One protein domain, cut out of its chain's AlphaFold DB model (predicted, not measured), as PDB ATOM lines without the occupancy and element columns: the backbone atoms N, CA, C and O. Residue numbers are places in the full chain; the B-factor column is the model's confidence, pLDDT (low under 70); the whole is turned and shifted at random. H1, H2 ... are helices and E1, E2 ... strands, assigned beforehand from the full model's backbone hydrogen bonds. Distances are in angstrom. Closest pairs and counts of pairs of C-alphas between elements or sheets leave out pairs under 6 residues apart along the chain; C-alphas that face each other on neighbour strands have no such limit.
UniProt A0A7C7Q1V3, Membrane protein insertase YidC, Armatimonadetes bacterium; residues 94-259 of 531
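What this domain is: This is residues 94 to 259 of the 531 residues of the protein "Membrane protein insertase YidC" of Armatimonadetes bacterium (UniProt A0A7C7Q1V3). A small hairpin of two strands, E1 and E2, packs through E1 on H5, the helix in the middle of an up-and-down bundle made by H2, H3, H5, H6 and H8. H1 packs on H2 at one edge of this bundle, H4 folds back from the end of H3, and short H7 lies near the start of H5. The printed part has 166 residues, with eight named helices and two named strands in the order H1 H2 H3 H4 H5 H6 H7 E1 E2 H8; the class is mostly helix, and the sheet E1 - E2 is antiparallel. It is compact, with a radius of gyration of the C-alphas of 16.5 A and spans of 51 by 42 by 30 A.

Where its parts are: E1 is residues 231 to 235 and E2 is residues 241 to 245. H5, residues 175 to 194, is 28.3 A long and begins at C-alpha 175 (129.301, 68.673, 95.394). H3, residues 142 to 161, is 28.7 A long, and H2, residues 121 to 137, is 24.4 A long. H1, residues 99 to 113, is 20.6 A long from C-alpha 99 (119.495, 88.270, 75.194). H4 is residues 165 to 173, H6 residues 208 to 221 and H7 residues 226 to 229. H8, residues 246 to 258, ends at C-alpha 258 (110.385, 52.121, 85.515).

How they stand to each other: E1 and E2 form an antiparallel hairpin, with N 232 and O 244 within hydrogen-bond range at 2.8 A. The closest C-alphas of E1 and H5, Val 232 and Thr 180, are 5.3 A apart. H5 is the hub, touching five helices. It touches H3 at Ala 181 and Tyr 149, 4.7 A between C-alphas, opposite ways at a steep tilt of 37 degrees, only just past shallow. H5 and H6 form a helical hairpin at a shallow tilt of 14 degrees, closest at the C-alphas of Ala 186 and Pro 213, 5.1 A. H8 touches H6, closest at the C-alphas of Tyr 247 and Ser 221, 5.2 A. H7 touches H5, closest at the C-alphas of Leu 227 and Ala 175, 5.3 A. H2 and H3 form a helical hairpin, closest at the C-alphas of Ala 132 and Ala 145, 4.8 A. H1 touches H2, closest at the C-alphas of Leu 106 and Tyr 131, 6.3 A, and is apart from H3 and H5. H4 touches H3 through residues 156 to 161 of H3 alone, closest at the C-alphas of Arg 168 and Ile 160, 5.0 A. Every O i to N i+4 pair is within hydrogen-bond range in H1, H2, H3, H4, H5 and H8; H6 has 8 of 10, and H7 is too short for such a pair.

The domain as a whole: The C-alphas farthest apart, Lys 118 and Glu 203, are 51.3 A from each other. The printed part has no cut. The link from H5 to H6, residues 195 to 207, is long. Mean pLDDT of the printed part is 78.3; residues 94 to 97, 112 to 123, 196 to 206, 234 to 237 and 239 are under 70.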
ATOM      1  N   ARG A  94     117.642  87.138  86.735       48.69
ATOM      2  CA  ARG A  94     116.475  88.020  86.652       48.69
ATOM      3  C   ARG A  94     116.884  89.449  86.289       48.69
ATOM      4  O   ARG A  94     116.224  90.029  85.434       48.69
ATOM      5  N   ALA A  95     118.004  89.952  86.817       51.41
ATOM      6  CA  ALA A  95     118.585  91.234  86.404       51.41
ATOM      7  C   ALA A  95     119.036  91.277  84.928       51.41
ATOM      8  O   ALA A  95     119.108  92.349  84.331       51.41
ATOM      9  N   ILE A  96     119.321  90.125  84.311       60.25
ATOM     10  CA  ILE A  96     119.664  90.014  82.886       60.25
ATOM     11  C   ILE A  96     118.377  89.717  82.117       60.25
ATOM     12  O   ILE A  96     118.068  88.559  81.846       60.25
ATOM     13  N   SER A  97     117.599  90.750  81.805       61.44
ATOM     14  CA  SER A  97     116.293  90.600  81.151       61.44
ATOM     15  C   SER A  97     116.383  90.320  79.646       61.44
ATOM     16  O   SER A  97     115.478  89.698  79.094       61.44
ATOM     17  N   ASP A  98     117.472  90.720  78.981       71.75
ATOM     18  CA  ASP A  98     117.613  90.683  77.523       71.75
ATOM     19  C   ASP A  98     118.747  89.767  77.018       71.75
ATOM     20  O   ASP A  98     119.818  89.627  77.622       71.75
ATOM     21  N   ALA A  99     118.538  89.176  75.836       72.25
ATOM     22  CA  ALA A  99     119.495  88.270  75.194       72.25
ATOM     23  C   ALA A  99     120.855  88.935  74.897       72.25
ATOM     24  O   ALA A  99     121.893  88.271  74.943       72.25
ATOM     25  N   LYS A 100     120.885  90.253  74.639       77.69
ATOM     26  CA  LYS A 100     122.136  91.000  74.409       77.69
ATOM     27  C   LYS A 100     122.955  91.123  75.695       77.69
ATOM     28  O   LYS A 100     124.165  90.889  75.667       77.69
ATOM     29  N   SER A 101     122.339  91.444  76.830       76.06
ATOM     30  CA  SER A 101     123.030  91.429  78.129       76.06
ATOM     31  C   SER A 101     123.497  90.031  78.523       76.06
ATOM     32  O   SER A 101     124.625  89.895  78.998       76.06
ATOM     33  N   ALA A 102     122.714  88.990  78.224       75.19
ATOM     34  CA  ALA A 102     123.144  87.608  78.423       75.19
ATOM     35  C   ALA A 102     124.401  87.278  77.602       75.19
ATOM     36  O   ALA A 102     125.357  86.735  78.149       75.19
ATOM     37  N   GLN A 103     124.463  87.668  76.322       79.12
ATOM     38  CA  GLN A 103     125.657  87.474  75.487       79.12
ATOM     39  C   GLN A 103     126.877  88.268  75.979       79.12
ATOM     40  O   GLN A 103     127.996  87.748  75.949       79.12
ATOM     41  N   ARG A 104     126.686  89.508  76.455       80.56
ATOM     42  CA  ARG A 104     127.768  90.323  77.042       80.56
ATOM     43  C   ARG A 104     128.354  89.660  78.285       80.56
ATOM     44  O   ARG A 104     129.575  89.535  78.392       80.56
ATOM     45  N   GLU A 105     127.496  89.183  79.179       79.50
ATOM     46  CA  GLU A 105     127.931  88.468  80.376       79.50
ATOM     47  C   GLU A 105     128.593  87.132  80.019       79.50
ATOM     48  O   GLU A 105     129.639  86.783  80.562       79.50
ATOM     49  N   LEU A 106     128.072  86.424  79.014       79.19
ATOM     50  CA  LEU A 106     128.672  85.190  78.517       79.19
ATOM     51  C   LEU A 106     130.100  85.412  77.989       79.19
ATOM     52  O   LEU A 106     130.985  84.585  78.216       79.19
ATOM     53  N   LYS A 107     130.345  86.542  77.310       80.94
ATOM     54  CA  LYS A 107     131.679  86.934  76.829       80.94
ATOM     55  C   LYS A 107     132.642  87.190  77.993       80.94
ATOM     56  O   LYS A 107     133.771  86.705  77.944       80.94
ATOM     57  N   ARG A 108     132.187  87.857  79.060       77.62
ATOM     58  CA  ARG A 108     132.969  88.063  80.297       77.62
ATOM     59  C   ARG A 108     133.294  86.742  80.995       77.62
ATOM     60  O   ARG A 108     134.444  86.487  81.340       77.62
ATOM     61  N   LEU A 109     132.309  85.856  81.139       75.31
ATOM     62  CA  LEU A 109     132.497  84.537  81.752       75.31
ATOM     63  C   LEU A 109     133.452  83.647  80.941       75.31
ATOM     64  O   LEU A 109     134.207  82.866  81.522       75.31
ATOM     65  N   ARG A 110     133.473  83.774  79.607       74.62
ATOM     66  CA  ARG A 110     134.468  83.098  78.758       74.62
ATOM     67  C   ARG A 110     135.880  83.624  78.987       74.62
ATOM     68  O   ARG A 110     136.783  82.809  79.095       74.62
ATOM     69  N   GLN A 111     136.063  84.933  79.140       70.44
ATOM     70  CA  GLN A 111     137.372  85.506  79.483       70.44
ATOM     71  C   GLN A 111     137.868  85.010  80.854       70.44
ATOM     72  O   GLN A 111     139.054  84.750  81.035       70.44
ATOM     73  N   LEU A 112     136.955  84.776  81.804       64.50
ATOM     74  CA  LEU A 112     137.279  84.145  83.088       64.50
ATOM     75  C   LEU A 112     137.614  82.645  82.968       64.50
ATOM     76  O   LEU A 112     138.340  82.119  83.812       64.50
ATOM     77  N   LYS A 113     137.132  81.944  81.927       59.81
ATOM     78  CA  LYS A 113     137.462  80.525  81.672       59.81
ATOM     79  C   LYS A 113     138.961  80.332  81.426       59.81
ATOM     80  O   LYS A 113     139.494  79.307  81.852       59.81
ATOM     81  N   ASP A 114     139.630  81.314  80.827       56.12
ATOM     82  CA  ASP A 114     141.072  81.281  80.547       56.12
ATOM     83  C   ASP A 114     141.932  81.527  81.803       56.12
ATOM     84  O   ASP A 114     143.088  81.112  81.862       56.12
ATOM     85  N   MET A 115     141.351  82.054  82.889       53.22
ATOM     86  CA  MET A 115     142.006  82.204  84.203       53.22
ATOM     87  C   MET A 115     142.019  80.914  85.048       53.22
ATOM     88  O   MET A 115     142.247  80.952  86.263       53.22
ATOM     89  N   ARG A 116     141.810  79.756  84.402       54.88
ATOM     90  CA  ARG A 116     141.618  78.411  84.983       54.88
ATOM     91  C   ARG A 116     142.679  77.967  85.997       54.88
ATOM     92  O   ARG A 116     142.429  77.040  86.758       54.88
ATOM     93  N   GLN A 117     143.860  78.582  85.980       50.06
ATOM     94  CA  GLN A 117     144.989  78.231  86.843       50.06
ATOM     95  C   GLN A 117     145.175  79.156  88.058       50.06
ATOM     96  O   GLN A 117     145.918  78.790  88.963       50.06
ATOM     97  N   LYS A 118     144.524  80.330  88.108       45.19
ATOM     98  CA  LYS A 118     144.834  81.381  89.102       45.19
ATOM     99  C   LYS A 118     143.736  81.659  90.135       45.19
ATOM    100  O   LYS A 118     144.013  82.298  91.141       45.19
ATOM    101  N   THR A 119     142.504  81.204  89.916       48.91
ATOM    102  CA  THR A 119     141.354  81.534  90.780       48.91
ATOM    103  C   THR A 119     140.905  80.352  91.638       48.91
ATOM    104  O   THR A 119     140.972  79.199  91.215       48.91
ATOM    105  N   HIS A 120     140.448  80.642  92.864       56.44
ATOM    106  CA  HIS A 120     139.872  79.656  93.779       56.44
ATOM    107  C   HIS A 120     138.817  78.793  93.065       56.44
ATOM    108  O   HIS A 120     137.959  79.290  92.336       56.44
ATOM    109  N   THR A 121     138.866  77.483  93.300       61.06
ATOM    110  CA  THR A 121     138.077  76.457  92.598       61.06
ATOM    111  C   THR A 121     136.571  76.702  92.683       61.06
ATOM    112  O   THR A 121     135.852  76.411  91.734       61.06
ATOM    113  N   LEU A 122     136.100  77.289  93.788       61.34
ATOM    114  CA  LEU A 122     134.706  77.693  93.984       61.34
ATOM    115  C   LEU A 122     134.278  78.778  92.990       61.34
ATOM    116  O   LEU A 122     133.232  78.639  92.368       61.34
ATOM    117  N   THR A 123     135.089  79.816  92.786       65.44
ATOM    118  CA  THR A 123     134.762  80.957  91.916       65.44
ATOM    119  C   THR A 123     134.655  80.536  90.453       65.44
ATOM    120  O   THR A 123     133.723  80.928  89.755       65.44
ATOM    121  N   TRP A 124     135.575  79.682  89.995       71.50
ATOM    122  CA  TRP A 124     135.526  79.125  88.641       71.50
ATOM    123  C   TRP A 124     134.278  78.268  88.431       71.50
ATOM    124  O   TRP A 124     133.595  78.370  87.414       71.50
ATOM    125  N   ALA A 125     133.971  77.420  89.403       70.38
ATOM    126  CA  ALA A 125     132.916  76.442  89.269       70.38
ATOM    127  C   ALA A 125     131.518  77.102  89.377       70.38
ATOM    128  O   ALA A 125     130.631  76.802  88.579       70.38
ATOM    129  N   TRP A 126     131.381  78.129  90.222       71.81
ATOM    130  CA  TRP A 126     130.263  79.079  90.195       71.81
ATOM    131  C   TRP A 126     130.108  79.781  88.839       71.81
ATOM    132  O   TRP A 126     129.012  79.812  88.279       71.81
ATOM    133  N   ALA A 127     131.198  80.314  88.274       75.25
ATOM    134  CA  ALA A 127     131.166  80.986  86.975       75.25
ATOM    135  C   ALA A 127     130.732  80.042  85.839       75.25
ATOM    136  O   ALA A 127     129.979  80.450  84.954       75.25
ATOM    137  N   GLN A 128     131.159  78.774  85.870       78.56
ATOM    138  CA  GLN A 128     130.725  77.758  84.905       78.56
ATOM    139  C   GLN A 128     129.249  77.383  85.071       78.56
ATOM    140  O   GLN A 128     128.549  77.247  84.068       78.56
ATOM    141  N   LEU A 129     128.753  77.241  86.306       81.38
ATOM    142  CA  LEU A 129     127.332  76.980  86.541       81.38
ATOM    143  C   LEU A 129     126.478  78.139  86.008       81.38
ATOM    144  O   LEU A 129     125.532  77.911  85.259       81.38
ATOM    145  N   ARG A 130     126.875  79.383  86.298       80.50
ATOM    146  CA  ARG A 130     126.225  80.591  85.770       80.50
ATOM    147  C   ARG A 130     126.239  80.649  84.246       80.50
ATOM    148  O   ARG A 130     125.220  80.957  83.636       80.50
ATOM    149  N   TYR A 131     127.371  80.314  83.631       83.38
ATOM    150  CA  TYR A 131     127.500  80.220  82.177       83.38
ATOM    151  C   TYR A 131     126.501  79.218  81.578       83.38
ATOM    152  O   TYR A 131     125.841  79.532  80.590       83.38
ATOM    153  N   ALA A 132     126.364  78.035  82.183       84.81
ATOM    154  CA  ALA A 132     125.449  77.003  81.707       84.81
ATOM    155  C   ALA A 132     123.975  77.427  81.825       84.81
ATOM    156  O   ALA A 132     123.223  77.264  80.867       84.81
ATOM    157  N   VAL A 133     123.586  78.044  82.946       82.81
ATOM    158  CA  VAL A 133     122.201  78.505  83.151       82.81
ATOM    159  C   VAL A 133     121.847  79.647  82.190       82.81
ATOM    160  O   VAL A 133     120.746  79.669  81.657       82.81
ATOM    161  N   LEU A 134     122.777  80.564  81.892       81.19
ATOM    162  CA  LEU A 134     122.549  81.613  80.886       81.19
ATOM    163  C   LEU A 134     122.327  81.044  79.476       81.19
ATOM    164  O   LEU A 134     121.507  81.575  78.727       81.19
ATOM    165  N   LEU A 135     123.047  79.979  79.106       83.12
ATOM    166  CA  LEU A 135     122.828  79.296  77.827       83.12
ATOM    167  C   LEU A 135     121.442  78.653  77.750       83.12
ATOM    168  O   LEU A 135     120.815  78.722  76.696       83.12
ATOM    169  N   GLU A 136     120.991  78.047  78.848       84.06
ATOM    170  CA  GLU A 136     119.684  77.400  78.942       84.06
ATOM    171  C   GLU A 136     118.547  78.434  78.948       84.06
ATOM    172  O   GLU A 136     117.775  78.511  77.998       84.06
ATOM    173  N   GLU A 137     118.472  79.274  79.981       78.81
ATOM    174  CA  GLU A 137     117.292  80.101  80.279       78.81
ATOM    175  C   GLU A 137     117.183  81.359  79.402       78.81
ATOM    176  O   GLU A 137     116.087  81.866  79.170       78.81
ATOM    177  N   ARG A 138     118.308  81.920  78.928       80.19
ATOM    178  CA  ARG A 138     118.305  83.193  78.173       80.19
ATOM    179  C   ARG A 138     118.542  83.037  76.683       80.19
ATOM    180  O   ARG A 138     118.104  83.887  75.913       80.19
ATOM    181  N   LEU A 139     119.271  82.002  76.280       79.19
ATOM    182  CA  LEU A 139     119.640  81.787  74.881       79.19
ATOM    183  C   LEU A 139     118.922  80.588  74.254       79.19
ATOM    184  O   LEU A 139     118.980  80.456  73.033       79.19
ATOM    185  N   GLY A 140     118.267  79.729  75.047       78.06
ATOM    186  CA  GLY A 140     117.556  78.547  74.554       78.06
ATOM    187  C   GLY A 140     118.457  77.529  73.844       78.06
ATOM    188  O   GLY A 140     117.977  76.712  73.060       78.06
ATOM    189  N   ASP A 141     119.778  77.580  74.059       84.62
ATOM    190  CA  ASP A 141     120.733  76.677  73.410       84.62
ATOM    191  C   ASP A 141     120.989  75.450  74.292       84.62
ATOM    192  O   ASP A 141     122.054  75.282  74.898       84.62
ATOM    193  N   ASP A 142     119.995  74.563  74.336       86.12
ATOM    194  CA  ASP A 142     120.000  73.343  75.149       86.12
ATOM    195  C   ASP A 142     121.221  72.451  74.894       86.12
ATOM    196  O   ASP A 142     121.695  71.751  75.790       86.12
ATOM    197  N   ARG A 143     121.741  72.424  73.657       87.31
ATOM    198  CA  ARG A 143     122.917  71.605  73.321       87.31
ATOM    199  C   ARG A 143     124.170  72.162  73.976       87.31
ATOM    200  O   ARG A 143     124.926  71.395  74.576       87.31
ATOM    201  N   LYS A 144     124.395  73.475  73.878       88.19
ATOM    202  CA  LYS A 144     125.549  74.110  74.524       88.19
ATOM    203  C   LYS A 144     125.404  74.124  76.044       88.19
ATOM    204  O   LYS A 144     126.397  73.875  76.726       88.19
ATOM    205  N   ALA A 145     124.198  74.348  76.569       88.06
ATOM    206  CA  ALA A 145     123.923  74.299  78.003       88.06
ATOM    207  C   ALA A 145     124.208  72.906  78.586       88.06
ATOM    208  O   ALA A 145     124.979  72.781  79.539       88.06
ATOM    209  N   GLN A 146     123.696  71.843  77.949       90.12
ATOM    210  CA  GLN A 146     123.985  70.458  78.337       90.12
ATOM    211  C   GLN A 146     125.497  70.191  78.351       90.12
ATOM    212  O   GLN A 146     126.016  69.636  79.318       90.12
ATOM    213  N   GLY A 147     126.215  70.604  77.300       89.56
ATOM    214  CA  GLY A 147     127.668  70.444  77.222       89.56
ATOM    215  C   GLY A 147     128.404  71.134  78.375       89.56
ATOM    216  O   GLY A 147     129.290  70.534  78.982       89.56
ATOM    217  N   ALA A 148     127.997  72.356  78.728       87.94
ATOM    218  CA  ALA A 148     128.577  73.106  79.839       87.94
ATOM    219  C   ALA A 148     128.328  72.424  81.196       87.94
ATOM    220  O   ALA A 148     129.258  72.257  81.986       87.94
ATOM    221  N   TYR A 149     127.106  71.952  81.451       90.44
ATOM    222  CA  TYR A 149     126.798  71.194  82.664       90.44
ATOM    223  C   TYR A 149     127.576  69.870  82.755       90.44
ATOM    224  O   TYR A 149     128.076  69.501  83.820       90.44
ATOM    225  N   GLU A 150     127.740  69.158  81.638       90.12
ATOM    226  CA  GLU A 150     128.546  67.937  81.598       90.12
ATOM    227  C   GLU A 150     130.037  68.198  81.858       90.12
ATOM    228  O   GLU A 150     130.698  67.359  82.476       90.12
ATOM    229  N   GLU A 151     130.588  69.328  81.403       87.88
ATOM    230  CA  GLU A 151     131.970  69.729  81.704       87.88
ATOM    231  C   GLU A 151     132.188  69.892  83.212       87.88
ATOM    232  O   GLU A 151     133.197  69.414  83.741       87.88
ATOM    233  N   ILE A 152     131.225  70.499  83.909       87.06
ATOM    234  CA  ILE A 152     131.248  70.665  85.366       87.06
ATOM    235  C   ILE A 152     131.297  69.297  86.057       87.06
ATOM    236  O   ILE A 152     132.163  69.052  86.903       87.06
ATOM    237  N   LEU A 153     130.403  68.383  85.669       87.81
ATOM    238  CA  LEU A 153     130.338  67.048  86.260       87.81
ATOM    239  C   LEU A 153     131.623  66.244  85.989       87.81
ATOM    240  O   LEU A 153     132.155  65.604  86.893       87.81
ATOM    241  N   LYS A 154     132.176  66.323  84.770       87.69
ATOM    242  CA  LYS A 154     133.455  65.680  84.409       87.69
ATOM    243  C   LYS A 154     134.629  66.239  85.219       87.69
ATOM    244  O   LYS A 154     135.487  65.473  85.658       87.69
ATOM    245  N   ALA A 155     134.680  67.556  85.423       84.12
ATOM    246  CA  ALA A 155     135.720  68.196  86.227       84.12
ATOM    247  C   ALA A 155     135.661  67.729  87.689       84.12
ATOM    248  O   ALA A 155     136.689  67.380  88.271       84.12
ATOM    249  N   PHE A 156     134.455  67.639  88.246       86.38
ATOM    250  CA  PHE A 156     134.221  67.121  89.588       86.38
ATOM    251  C   PHE A 156     134.622  65.644  89.733       86.38
ATOM    252  O   PHE A 156     135.364  65.291  90.651       86.38
ATOM    253  N   GLU A 157     134.207  64.779  88.799       86.94
ATOM    254  CA  GLU A 157     134.595  63.360  88.779       86.94
ATOM    255  C   GLU A 157     136.121  63.189  88.758       86.94
ATOM    256  O   GLU A 157     136.673  62.355  89.482       86.94
ATOM    257  N   LYS A 158     136.814  64.001  87.949       85.56
ATOM    258  CA  LYS A 158     138.279  64.013  87.875       85.56
ATOM    259  C   LYS A 158     138.907  64.443  89.204       85.56
ATOM    260  O   LYS A 158     139.876  63.820  89.633       85.56
ATOM    261  N   ALA A 159     138.357  65.465  89.858       83.56
ATOM    262  CA  ALA A 159     138.878  65.993  91.117       83.56
ATOM    263  C   ALA A 159     138.737  64.999  92.283       83.56
ATOM    264  O   ALA A 159     139.683  64.817  93.043       83.56
ATOM    265  N   ILE A 160     137.614  64.279  92.386       83.44
ATOM    266  CA  ILE A 160     137.431  63.249  93.429       83.44
ATOM    267  C   ILE A 160     138.404  62.078  93.251       83.44
ATOM    268  O   ILE A 160     138.897  61.520  94.232       83.44
ATOM    269  N   ARG A 161     138.692  61.694  92.003       84.62
ATOM    270  CA  ARG A 161     139.614  60.589  91.694       84.62
ATOM    271  C   ARG A 161     141.088  60.983  91.778       84.62
ATOM    272  O   ARG A 161     141.941  60.097  91.756       84.62
ATOM    273  N   ALA A 162     141.400  62.275  91.872       83.88
ATOM    274  CA  ALA A 162     142.773  62.746  92.008       83.88
ATOM    275  C   ALA A 162     143.420  62.169  93.277       83.88
ATOM    276  O   ALA A 162     142.732  61.902  94.260       83.88
ATOM    277  N   ARG A 163     144.742  61.953  93.273       79.69
ATOM    278  CA  ARG A 163     145.485  61.574  94.494       79.69
ATOM    279  C   ARG A 163     145.708  62.760  95.436       79.69
ATOM    280  O   ARG A 163     145.923  62.548  96.620       79.69
ATOM    281  N   ASP A 164     145.626  63.978  94.912       84.38
ATOM    282  CA  ASP A 164     145.802  65.214  95.666       84.38
ATOM    283  C   ASP A 164     144.631  65.452  96.639       84.38
ATOM    284  O   ASP A 164     143.465  65.571  96.244       84.38
ATOM    285  N   GLN A 165     144.959  65.533  97.927       82.00
ATOM    286  CA  GLN A 165     144.013  65.762  99.013       82.00
ATOM    287  C   GLN A 165     143.360  67.151  98.946       82.00
ATOM    288  O   GLN A 165     142.172  67.271  99.243       82.00
ATOM    289  N   LYS A 166     144.077  68.186  98.493       77.88
ATOM    290  CA  LYS A 166     143.544  69.550  98.354       77.88
ATOM    291  C   LYS A 166     142.455  69.600  97.283       77.88
ATOM    292  O   LYS A 166     141.379  70.147  97.522       77.88
ATOM    293  N   LEU A 167     142.697  68.952  96.143       76.50
ATOM    294  CA  LEU A 167     141.714  68.780  95.066       76.50
ATOM    295  C   LEU A 167     140.467  68.015  95.533       76.50
ATOM    296  O   LEU A 167     139.349  68.401  95.190       76.50
ATOM    297  N   ARG A 168     140.625  66.971  96.358       79.00
ATOM    298  CA  ARG A 168     139.488  66.226  96.928       79.00
ATOM    299  C   ARG A 168     138.647  67.071  97.879       79.00
ATOM    300  O   ARG A 168     137.422  67.056  97.769       79.00
ATOM    301  N   THR A 169     139.275  67.825  98.779       80.75
ATOM    302  CA  THR A 169     138.567  68.717  99.712       80.75
ATOM    303  C   THR A 169     137.783  69.793  98.962       80.75
ATOM    304  O   THR A 169     136.629  70.069  99.284       80.75
ATOM    305  N   GLN A 170     138.368  70.347  97.902       74.75
ATOM    306  CA  GLN A 170     137.686  71.302  97.030       74.75
ATOM    307  C   GLN A 170     136.519  70.668  96.271       74.75
ATOM    308  O   GLN A 170     135.455  71.275  96.173       74.75
ATOM    309  N   ALA A 171     136.689  69.442  95.769       77.62
ATOM    310  CA  ALA A 171     135.597  68.712  95.144       77.62
ATOM    311  C   ALA A 171     134.436  68.537  96.129       77.62
ATOM    312  O   ALA A 171     133.302  68.828  95.779       77.62
ATOM    313  N   ILE A 172     134.705  68.170  97.386       80.81
ATOM    314  CA  ILE A 172     133.664  68.041  98.416       80.81
ATOM    315  C   ILE A 172     132.866  69.339  98.587       80.81
ATOM    316  O   ILE A 172     131.638  69.287  98.610       80.81
ATOM    317  N   ALA A 173     133.540  70.490  98.639       79.62
ATOM    318  CA  ALA A 173     132.884  71.794  98.755       79.62
ATOM    319  C   ALA A 173     131.989  72.139  97.545       79.62
ATOM    320  O   ALA A 173     131.050  72.918  97.670       79.62
ATOM    321  N   TYR A 174     132.258  71.545  96.380       79.56
ATOM    322  CA  TYR A 174     131.543  71.805  95.131       79.56
ATOM    323  C   TYR A 174     130.467  70.752  94.789       79.56
ATOM    324  O   TYR A 174     129.829  70.817  93.736       79.56
ATOM    325  N   ALA A 175     130.218  69.780  95.671       82.88
ATOM    326  CA  ALA A 175     129.301  68.673  95.394       82.88
ATOM    327  C   ALA A 175     127.876  69.125  95.017       82.88
ATOM    328  O   ALA A 175     127.324  68.594  94.058       82.88
ATOM    329  N   ASP A 176     127.316  70.141  95.682       83.31
ATOM    330  CA  ASP A 176     125.967  70.675  95.394       83.31
ATOM    331  C   ASP A 176     125.839  71.260  93.973       83.31
ATOM    332  O   ASP A 176     124.829  71.095  93.285       83.31
ATOM    333  N   HIS A 177     126.892  71.902  93.482       83.75
ATOM    334  CA  HIS A 177     126.892  72.497  92.150       83.75
ATOM    335  C   HIS A 177     127.099  71.442  91.066       83.75
ATOM    336  O   HIS A 177     126.443  71.477  90.028       83.75
ATOM    337  N   ALA A 178     127.995  70.478  91.309       86.25
ATOM    338  CA  ALA A 178     128.160  69.325  90.433       86.25
ATOM    339  C   ALA A 178     126.870  68.494  90.361       86.25
ATOM    340  O   ALA A 178     126.513  68.013  89.286       86.25
ATOM    341  N   ALA A 179     126.150  68.380  91.479       86.31
ATOM    342  CA  ALA A 179     124.844  67.745  91.552       86.31
ATOM    343  C   ALA A 179     123.802  68.468  90.699       86.31
ATOM    344  O   ALA A 179     123.185  67.853  89.831       86.31
ATOM    345  N   THR A 180     123.667  69.778  90.900       86.25
ATOM    346  CA  THR A 180     122.741  70.625  90.139       86.25
ATOM    347  C   THR A 180     123.052  70.574  88.643       86.25
ATOM    348  O   THR A 180     122.160  70.329  87.835       86.25
ATOM    349  N   ALA A 181     124.326  70.713  88.264       88.56
ATOM    350  CA  ALA A 181     124.760  70.616  86.874       88.56
ATOM    351  C   ALA A 181     124.434  69.245  86.270       88.56
ATOM    352  O   ALA A 181     123.843  69.154  85.197       88.56
ATOM    353  N   GLY A 182     124.775  68.166  86.977       90.19
ATOM    354  CA  GLY A 182     124.475  66.813  86.535       90.19
ATOM    355  C   GLY A 182     122.978  66.587  86.309       90.19
ATOM    356  O   GLY A 182     122.595  66.051  85.269       90.19
ATOM    357  N   PHE A 183     122.140  67.037  87.247       90.12
ATOM    358  CA  PHE A 183     120.687  66.925  87.150       90.12
ATOM    359  C   PHE A 183     120.119  67.735  85.976       90.12
ATOM    360  O   PHE A 183     119.379  67.186  85.161       90.12
ATOM    361  N   ARG A 184     120.522  69.004  85.813       88.69
ATOM    362  CA  ARG A 184     120.084  69.844  84.681       88.69
ATOM    363  C   ARG A 184     120.519  69.280  83.334       88.69
ATOM    364  O   ARG A 184     119.720  69.251  82.403       88.69
ATOM    365  N   ALA A 185     121.733  68.738  83.233       91.50
ATOM    366  CA  ALA A 185     122.173  68.043  82.025       91.50
ATOM    367  C   ALA A 185     121.253  66.863  81.668       91.50
ATOM    368  O   ALA A 185     120.925  66.678  80.496       91.50
ATOM    369  N   ALA A 186     120.824  66.072  82.658       90.31
ATOM    370  CA  ALA A 186     119.893  64.966  82.442       90.31
ATOM    371  C   ALA A 186     118.505  65.457  81.993       90.31
ATOM    372  O   ALA A 186     117.939  64.906  81.047       90.31
ATOM    373  N   GLU A 187     118.004  66.532  82.599       87.06
ATOM    374  CA  GLU A 187     116.704  67.123  82.267       87.06
ATOM    375  C   GLU A 187     116.672  67.693  80.841       87.06
ATOM    376  O   GLU A 187     115.720  67.456  80.101       87.06
ATOM    377  N   LEU A 188     117.748  68.352  80.396       89.00
ATOM    378  CA  LEU A 188     117.888  68.824  79.012       89.00
ATOM    379  C   LEU A 188     117.870  67.675  77.998       89.00
ATOM    380  O   LEU A 188     117.305  67.794  76.908       89.00
ATOM    381  N   VAL A 189     118.467  66.531  78.347       90.12
ATOM    382  CA  VAL A 189     118.364  65.328  77.516       90.12
ATOM    383  C   VAL A 189     116.921  64.826  77.493       90.12
ATOM    384  O   VAL A 189     116.427  64.502  76.416       90.12
ATOM    385  N   ARG A 190     116.231  64.787  78.638       86.50
ATOM    386  CA  ARG A 190     114.819  64.381  78.721       86.50
ATOM    387  C   ARG A 190     113.933  65.247  77.823       86.50
ATOM    388  O   ARG A 190     113.295  64.695  76.928       86.50
ATOM    389  N   ARG A 191     113.985  66.574  77.989       85.62
ATOM    390  CA  ARG A 191     113.221  67.557  77.194       85.62
ATOM    391  C   ARG A 191     113.417  67.362  75.692       85.62
ATOM    392  O   ARG A 191     112.451  67.323  74.940       85.62
ATOM    393  N   ARG A 192     114.657  67.139  75.245       86.06
ATOM    394  CA  ARG A 192     114.970  66.938  73.818       86.06
ATOM    395  C   ARG A 192     114.319  65.695  73.204       86.06
ATOM    396  O   ARG A 192     114.035  65.697  72.012       86.06
ATOM    397  N   TYR A 193     114.186  64.610  73.966       82.81
ATOM    398  CA  TYR A 193     113.700  63.326  73.442       82.81
ATOM    399  C   TYR A 193     112.221  63.065  73.719       82.81
ATOM    400  O   TYR A 193     111.626  62.276  72.989       82.81
ATOM    401  N   LEU A 194     111.662  63.660  74.773       77.75
ATOM    402  CA  LEU A 194     110.272  63.448  75.177       77.75
ATOM    403  C   LEU A 194     109.381  64.670  74.906       77.75
ATOM    404  O   LEU A 194     108.175  64.504  74.844       77.75
ATOM    405  N   GLY A 195     109.944  65.855  74.655       70.50
ATOM    406  CA  GLY A 195     109.178  67.099  74.553       70.50
ATOM    407  C   GLY A 195     109.051  67.807  75.905       70.50
ATOM    408  O   GLY A 195     109.570  67.338  76.920       70.50
ATOM    409  N   THR A 196     108.423  68.983  75.900       60.94
ATOM    410  CA  THR A 196     108.183  69.818  77.091       60.94
ATOM    411  C   THR A 196     106.937  69.421  77.872       60.94
ATOM    412  O   THR A 196     106.838  69.790  79.039       60.94
ATOM    413  N   ASP A 197     106.019  68.673  77.259       55.72
ATOM    414  CA  ASP A 197     104.744  68.339  77.887       55.72
ATOM    415  C   ASP A 197     104.931  67.309  79.004       55.72
ATOM    416  O   ASP A 197     105.528  66.245  78.824       55.72
ATOM    417  N   GLU A 198     104.390  67.625  80.181       50.47
ATOM    418  CA  GLU A 198     104.282  66.687  81.305       50.47
ATOM    419  C   GLU A 198     103.371  65.492  80.966       50.47
ATOM    420  O   GLU A 198     103.485  64.430  81.573       50.47
ATOM    421  N   GLU A 199     102.536  65.628  79.932       43.91
ATOM    422  CA  GLU A 199     101.599  64.619  79.434       43.91
ATOM    423  C   GLU A 199     102.214  63.566  78.499       43.91
ATOM    424  O   GLU A 199     101.485  62.897  77.762       43.91
ATOM    425  N   VAL A 200     103.530  63.322  78.534       51.53
ATOM    426  CA  VAL A 200     104.095  62.117  77.897       51.53
ATOM    427  C   VAL A 200     103.700  60.894  78.725       51.53
ATOM    428  O   VAL A 200     104.481  60.292  79.462       51.53
ATOM    429  N   ARG A 201     102.423  60.549  78.599       48.75
ATOM    430  CA  ARG A 201     101.733  59.418  79.183       48.75
ATOM    431  C   ARG A 201     102.356  58.159  78.595       48.75
ATOM    432  O   ARG A 201     102.131  57.838  77.438       48.75
ATOM    433  N   TYR A 202     103.213  57.525  79.392       50.75
ATOM    434  CA  TYR A 202     103.477  56.087  79.564       50.75
ATOM    435  C   TYR A 202     103.498  55.091  78.377       50.75
ATOM    436  O   TYR A 202     103.702  53.903  78.615       50.75
ATOM    437  N   GLU A 203     103.387  55.495  77.111       46.47
ATOM    438  CA  GLU A 203     103.139  54.554  76.003       46.47
ATOM    439  C   GLU A 203     104.326  54.280  75.071       46.47
ATOM    440  O   GLU A 203     104.208  53.498  74.127       46.47
ATOM    441  N   ARG A 204     105.519  54.831  75.315       53.91
ATOM    442  CA  ARG A 204     106.690  54.509  74.479       53.91
ATOM    443  C   ARG A 204     107.890  54.111  75.311       53.91
ATOM    444  O   ARG A 204     108.249  54.788  76.269       53.91
ATOM    445  N   ARG A 205     108.559  53.026  74.890       61.47
ATOM    446  CA  ARG A 205     109.887  52.634  75.388       61.47
ATOM    447  C   ARG A 205     110.787  53.868  75.414       61.47
ATOM    448  O   ARG A 205     111.228  54.338  74.365       61.47
ATOM    449  N   VAL A 206     111.061  54.365  76.615       68.31
ATOM    450  CA  VAL A 206     111.860  55.571  76.833       68.31
ATOM    451  C   VAL A 206     113.236  55.369  76.193       68.31
ATOM    452  O   VAL A 206     113.887  54.341  76.435       68.31
ATOM    453  N   PRO A 207     113.726  56.313  75.368       79.12
ATOM    454  CA  PRO A 207     115.029  56.168  74.743       79.12
ATOM    455  C   PRO A 207     116.123  55.977  75.798       79.12
ATOM    456  O   PRO A 207     116.256  56.773  76.726       79.12
ATOM    457  N   LYS A 208     117.005  54.981  75.610       82.50
ATOM    458  CA  LYS A 208     118.159  54.739  76.508       82.50
ATOM    459  C   LYS A 208     119.024  55.989  76.731       82.50
ATOM    460  O   LYS A 208     119.749  56.063  77.718       82.50
ATOM    461  N   LYS A 209     118.987  56.947  75.799       86.06
ATOM    462  CA  LYS A 209     119.696  58.227  75.901       86.06
ATOM    463  C   LYS A 209     119.173  59.105  77.044       86.06
ATOM    464  O   LYS A 209     119.989  59.799  77.629       86.06
ATOM    465  N   VAL A 210     117.889  59.015  77.398       87.62
ATOM    466  CA  VAL A 210     117.270  59.729  78.533       87.62
ATOM    467  C   VAL A 210     117.571  59.031  79.858       87.62
ATOM    468  O   VAL A 210     117.917  59.678  80.837       87.62
ATOM    469  N   LEU A 211     117.526  57.698  79.873       88.69
ATOM    470  CA  LEU A 211     117.720  56.909  81.093       88.69
ATOM    471  C   LEU A 211     119.169  56.947  81.617       88.69
ATOM    472  O   LEU A 211     119.412  57.030  82.821       88.69
ATOM    473  N   LYS A 212     120.153  56.877  80.710       91.81
ATOM    474  CA  LYS A 212     121.583  56.783  81.059       91.81
ATOM    475  C   LYS A 212     122.087  57.936  81.947       91.81
ATOM    476  O   LYS A 212     122.809  57.629  82.897       91.81
ATOM    477  N   PRO A 213     121.761  59.216  81.675       91.75
ATOM    478  CA  PRO A 213     122.097  60.327  82.561       91.75
ATOM    479  C   PRO A 213     121.615  60.129  84.000       91.75
ATOM    480  O   PRO A 213     122.440  60.173  84.909       91.75
ATOM    481  N   TYR A 214     120.337  59.810  84.222       92.31
ATOM    482  CA  TYR A 214     119.806  59.611  85.577       92.31
ATOM    483  C   TYR A 214     120.412  58.386  86.268       92.31
ATOM    484  O   TYR A 214     120.818  58.480  87.421       92.31
ATOM    485  N   GLN A 215     120.616  57.271  85.557       92.69
ATOM    486  CA  GLN A 215     121.336  56.108  86.106       92.69
ATOM    487  C   GLN A 215     122.791  56.428  86.474       92.69
ATOM    488  O   GLN A 215     123.377  55.790  87.352       92.69
ATOM    489  N   LYS A 216     123.430  57.350  85.744       91.81
ATOM    490  CA  LYS A 216     124.779  57.819  86.067       91.81
ATOM    491  C   LYS A 216     124.741  58.679  87.328       91.81
ATOM    492  O   LYS A 216     125.569  58.460  88.208       91.81
ATOM    493  N   LEU A 217     123.784  59.602  87.429       90.25
ATOM    494  CA  LEU A 217     123.587  60.428  88.621       90.25
ATOM    495  C   LEU A 217     123.296  59.576  89.850       90.25
ATOM    496  O   LEU A 217     123.967  59.762  90.856       90.25
ATOM    497  N   GLU A 218     122.398  58.597  89.759       90.94
ATOM    498  CA  GLU A 218     122.101  57.654  90.844       90.94
ATOM    499  C   GLU A 218     123.376  56.947  91.333       90.94
ATOM    500  O   GLU A 218     123.649  56.887  92.528       90.94
ATOM    501  N   ARG A 219     124.214  56.455  90.409       89.12
ATOM    502  CA  ARG A 219     125.480  55.785  90.754       89.12
ATOM    503  C   ARG A 219     126.505  56.715  91.400       89.12
ATOM    504  O   ARG A 219     127.253  56.271  92.264       89.12
ATOM    505  N   LEU A 220     126.570  57.973  90.965       87.38
ATOM    506  CA  LEU A 220     127.500  58.970  91.504       87.38
ATOM    507  C   LEU A 220     127.046  59.542  92.850       87.38
ATOM    508  O   LEU A 220     127.886  59.884  93.677       87.38
ATOM    509  N   SER A 221     125.734  59.672  93.036       86.62
ATOM    510  CA  SER A 221     125.085  60.260  94.213       86.62
ATOM    511  C   SER A 221     124.593  59.237  95.223       86.62
ATOM    512  O   SER A 221     124.021  59.627  96.235       86.62
ATOM    513  N   GLY A 222     124.807  57.943  94.966       80.38
ATOM    514  CA  GLY A 222     124.451  56.876  95.893       80.38
ATOM    515  C   GLY A 222     125.020  57.114  97.293       80.38
ATOM    516  O   GLY A 222     125.868  57.975  97.494       80.38
ATOM    517  N   PHE A 223     124.580  56.317  98.263       75.44
ATOM    518  CA  PHE A 223     124.710  56.554  99.712       75.44
ATOM    519  C   PHE A 223     126.120  56.826 100.294       75.44
ATOM    520  O   PHE A 223     126.255  56.995 101.503       75.44
ATOM    521  N   ARG A 224     127.189  56.856  99.488       76.25
ATOM    522  CA  ARG A 224     128.565  57.134  99.916       76.25
ATOM    523  C   ARG A 224     129.194  58.253  99.087       76.25
ATOM    524  O   ARG A 224     129.150  58.240  97.862       76.25
ATOM    525  N   GLY A 225     129.895  59.154  99.771       80.50
ATOM    526  CA  GLY A 225     130.737  60.171  99.146       80.50
ATOM    527  C   GLY A 225     130.124  61.574  99.125       80.50
ATOM    528  O   GLY A 225     129.097  61.824  99.754       80.50
ATOM    529  N   PRO A 226     130.771  62.527  98.434       81.25
ATOM    530  CA  PRO A 226     130.412  63.939  98.549       81.25
ATOM    531  C   PRO A 226     129.047  64.274  97.934       81.25
ATOM    532  O   PRO A 226     128.311  65.076  98.498       81.25
ATOM    533  N   LEU A 227     128.679  63.612  96.830       84.81
ATOM    534  CA  LEU A 227     127.374  63.783  96.175       84.81
ATOM    535  C   LEU A 227     126.210  63.140  96.938       84.81
ATOM    536  O   LEU A 227     125.068  63.495  96.674       84.81
ATOM    537  N   ALA A 228     126.473  62.247  97.898       84.81
ATOM    538  CA  ALA A 228     125.424  61.592  98.683       84.81
ATOM    539  C   ALA A 228     124.628  62.577  99.552       84.81
ATOM    540  O   ALA A 228     123.470  62.341  99.871       84.81
ATOM    541  N   ARG A 229     125.261  63.690  99.945       84.88
ATOM    542  CA  ARG A 229     124.638  64.765 100.734       84.88
ATOM    543  C   ARG A 229     124.233  65.961  99.879       84.88
ATOM    544  O   ARG A 229     123.746  66.951 100.426       84.88
ATOM    545  N   ALA A 230     124.496  65.889  98.576       86.50
ATOM    546  CA  ALA A 230     124.265  67.006  97.692       86.50
ATOM    547  C   ALA A 230     122.771  67.173  97.426       86.50
ATOM    548  O   ALA A 230     122.052  66.182  97.266       86.50
ATOM    549  N   ARG A 231     122.311  68.420  97.375       85.50
ATOM    550  CA  ARG A 231     120.907  68.739  97.097       85.50
ATOM    551  C   ARG A 231     120.750  69.411  95.748       85.50
ATOM    552  O   ARG A 231     121.608  70.181  95.321       85.50
ATOM    553  N   VAL A 232     119.632  69.112  95.103       84.06
ATOM    554  CA  VAL A 232     119.147  69.845  93.940       84.06
ATOM    555  C   VAL A 232     117.993  70.719  94.396       84.06
ATOM    556  O   VAL A 232     117.211  70.347  95.272       84.06
ATOM    557  N   TRP A 233     117.931  71.904  93.817       76.62
ATOM    558  CA  TRP A 233     117.004  72.955  94.186       76.62
ATOM    559  C   TRP A 233     116.077  73.225  93.007       76.62
ATOM    560  O   TRP A 233     116.534  73.283  91.863       76.62
ATOM    561  N   TYR A 234     114.794  73.400  93.295       68.44
ATOM    562  CA  TYR A 234     113.753  73.641  92.304       68.44
ATOM    563  C   TYR A 234     112.909  74.834  92.721       68.44
ATOM    564  O   TYR A 234     112.716  75.078  93.913       68.44
ATOM    565  N   VAL A 235     112.415  75.560  91.724       67.88
ATOM    566  CA  VAL A 235     111.382  76.579  91.903       67.88
ATOM    567  C   VAL A 235     110.069  75.938  91.467       67.88
ATOM    568  O   VAL A 235     109.968  75.493  90.324       67.88
ATOM    569  N   GLU A 236     109.117  75.819  92.387       63.03
ATOM    570  CA  GLU A 236     107.767  75.337  92.090       63.03
ATOM    571  C   GLU A 236     106.966  76.398  91.318       63.03
ATOM    572  O   GLU A 236     107.366  77.562  91.221       63.03
ATOM    573  N   SER A 237     105.841  75.994  90.724       59.06
ATOM    574  CA  SER A 237     104.979  76.878  89.924       59.06
ATOM    575  C   SER A 237     104.393  78.045  90.726       59.06
ATOM    576  O   SER A 237     104.089  79.088  90.150       59.06
ATOM    577  N   ASP A 238     104.292  77.901  92.047       70.56
ATOM    578  CA  ASP A 238     103.888  78.941  92.998       70.56
ATOM    579  C   ASP A 238     105.030  79.907  93.380       70.56
ATOM    580  O   ASP A 238     104.836  80.842  94.156       70.56
ATOM    581  N   GLY A 239     106.233  79.700  92.833       63.31
ATOM    582  CA  GLY A 239     107.423  80.497  93.114       63.31
ATOM    583  C   GLY A 239     108.180  80.092  94.383       63.31
ATOM    584  O   GLY A 239     109.211  80.704  94.681       63.31
ATOM    585  N   THR A 240     107.727  79.072  95.120       72.25
ATOM    586  CA  THR A 240     108.436  78.569  96.303       72.25
ATOM    587  C   THR A 240     109.688  77.782  95.907       72.25
ATOM    588  O   THR A 240     109.748  77.118  94.872       72.25
ATOM    589  N   VAL A 241     110.743  77.878  96.725       72.38
ATOM    590  CA  VAL A 241     112.004  77.160  96.489       72.38
ATOM    591  C   VAL A 241     112.045  75.922  97.369       72.38
ATOM    592  O   VAL A 241     112.093  76.032  98.595       72.38
ATOM    593  N   ARG A 242     112.094  74.742  96.751       75.06
ATOM    594  CA  ARG A 242     112.268  73.466  97.453       75.06
ATOM    595  C   ARG A 242     113.617  72.841  97.141       75.06
ATOM    596  O   ARG A 242     114.200  73.054  96.079       75.06
ATOM    597  N   SER A 243     114.119  72.060  98.089       80.75
ATOM    598  CA  SER A 243     115.366  71.309  97.943       80.75
ATOM    599  C   SER A 243     115.123  69.838  98.218       80.75
ATOM    600  O   SER A 243     114.458  69.504  99.196       80.75
ATOM    601  N   GLU A 244     115.717  68.983  97.403       85.12
ATOM    602  CA  GLU A 244     115.650  67.529  97.530       85.12
ATOM    603  C   GLU A 244     117.066  66.957  97.410       85.12
ATOM    604  O   GLU A 244     117.945  67.565  96.790       85.12
ATOM    605  N   LEU A 245     117.329  65.795  98.009       89.25
ATOM    606  CA  LEU A 245     118.597  65.094  97.805       89.25
ATOM    607  C   LEU A 245     118.757  64.735  96.322       89.25
ATOM    608  O   LEU A 245     117.827  64.236  95.695       89.25
ATOM    609  N   LEU A 246     119.953  64.938  95.756       89.56
ATOM    610  CA  LEU A 246     120.238  64.593  94.356       89.56
ATOM    611  C   LEU A 246     119.879  63.138  94.053       89.56
ATOM    612  O   LEU A 246     119.348  62.828  92.988       89.56
ATOM    613  N   TYR A 247     120.208  62.257  94.993       89.44
ATOM    614  CA  TYR A 247     119.935  60.837  94.893       89.44
ATOM    615  C   TYR A 247     118.436  60.547  94.746       89.44
ATOM    616  O   TYR A 247     118.043  59.809  93.843       89.44
ATOM    617  N   GLU A 248     117.612  61.173  95.586       90.31
ATOM    618  CA  GLU A 248     116.152  61.039  95.577       90.31
ATOM    619  C   GLU A 248     115.558  61.624  94.303       90.31
ATOM    620  O   GLU A 248     114.812  60.939  93.608       90.31
ATOM    621  N   ALA A 249     116.007  62.814  93.907       89.44
ATOM    622  CA  ALA A 249     115.544  63.453  92.687       89.44
ATOM    623  C   ALA A 249     115.864  62.622  91.432       89.44
ATOM    624  O   ALA A 249     115.033  62.494  90.532       89.44
ATOM    625  N   ALA A 250     117.068  62.042  91.356       91.38
ATOM    626  CA  ALA A 250     117.449  61.158  90.257       91.38
ATOM    627  C   ALA A 250     116.642  59.853  90.279       91.38
ATOM    628  O   ALA A 250     116.212  59.389  89.223       91.38
ATOM    629  N   LEU A 251     116.419  59.272  91.462       91.69
ATOM    630  CA  LEU A 251     115.597  58.076  91.618       91.69
ATOM    631  C   LEU A 251     114.135  58.315  91.260       91.69
ATOM    632  O   LEU A 251     113.576  57.467  90.579       91.69
ATOM    633  N   ARG A 252     113.534  59.444  91.645       90.81
ATOM    634  CA  ARG A 252     112.151  59.785  91.288       90.81
ATOM    635  C   ARG A 252     111.967  59.806  89.773       90.81
ATOM    636  O   ARG A 252     111.042  59.203  89.247       90.81
ATOM    637  N   ARG A 253     112.915  60.410  89.047       88.62
ATOM    638  CA  ARG A 253     112.911  60.387  87.574       88.62
ATOM    639  C   ARG A 253     113.055  58.974  87.013       88.62
ATOM    640  O   ARG A 253     112.435  58.649  86.011       88.62
ATOM    641  N   LEU A 254     113.870  58.125  87.637       91.00
ATOM    642  CA  LEU A 254     113.982  56.716  87.248       91.00
ATOM    643  C   LEU A 254     112.704  55.922  87.552       91.00
ATOM    644  O   LEU A 254     112.332  55.080  86.742       91.00
ATOM    645  N   ASP A 255     112.036  56.203  88.669       91.50
ATOM    646  CA  ASP A 255     110.775  55.586  89.095       91.50
ATOM    647  C   ASP A 255     109.665  55.846  88.074       91.50
ATOM    648  O   ASP A 255     109.046  54.896  87.595       91.50
ATOM    649  N   GLU A 256     109.518  57.101  87.628       85.94
ATOM    650  CA  GLU A 256     108.610  57.479  86.537       85.94
ATOM    651  C   GLU A 256     108.833  56.584  85.304       85.94
ATOM    652  O   GLU A 256     107.884  56.016  84.765       85.94
ATOM    653  N   PHE A 257     110.088  56.370  84.890       85.88
ATOM    654  CA  PHE A 257     110.405  55.519  83.738       85.88
ATOM    655  C   PHE A 257     110.194  54.025  83.988       85.88
ATOM    656  O   PHE A 257     109.835  53.295  83.064       85.88
ATOM    657  N   TYR A 258     110.472  53.542  85.197       89.44
ATOM    658  CA  TYR A 258     110.385  52.121  85.515       89.44
ATOM    659  C   TYR A 258     108.970  51.660  85.867       89.44
ATOM    660  O   TYR A 258     108.689  50.467  85.743       89.44
ATOM    661  N   SER A 259     108.067  52.579  86.204       88.38
ATOM    662  CA  SER A 259     106.666  52.285  86.524       88.38
ATOM    663  C   SER A 259     105.902  51.541  85.412       88.38
ATOM    664  O   SER A 259     104.963  50.794  85.689       88.38
TER     665      SER A 259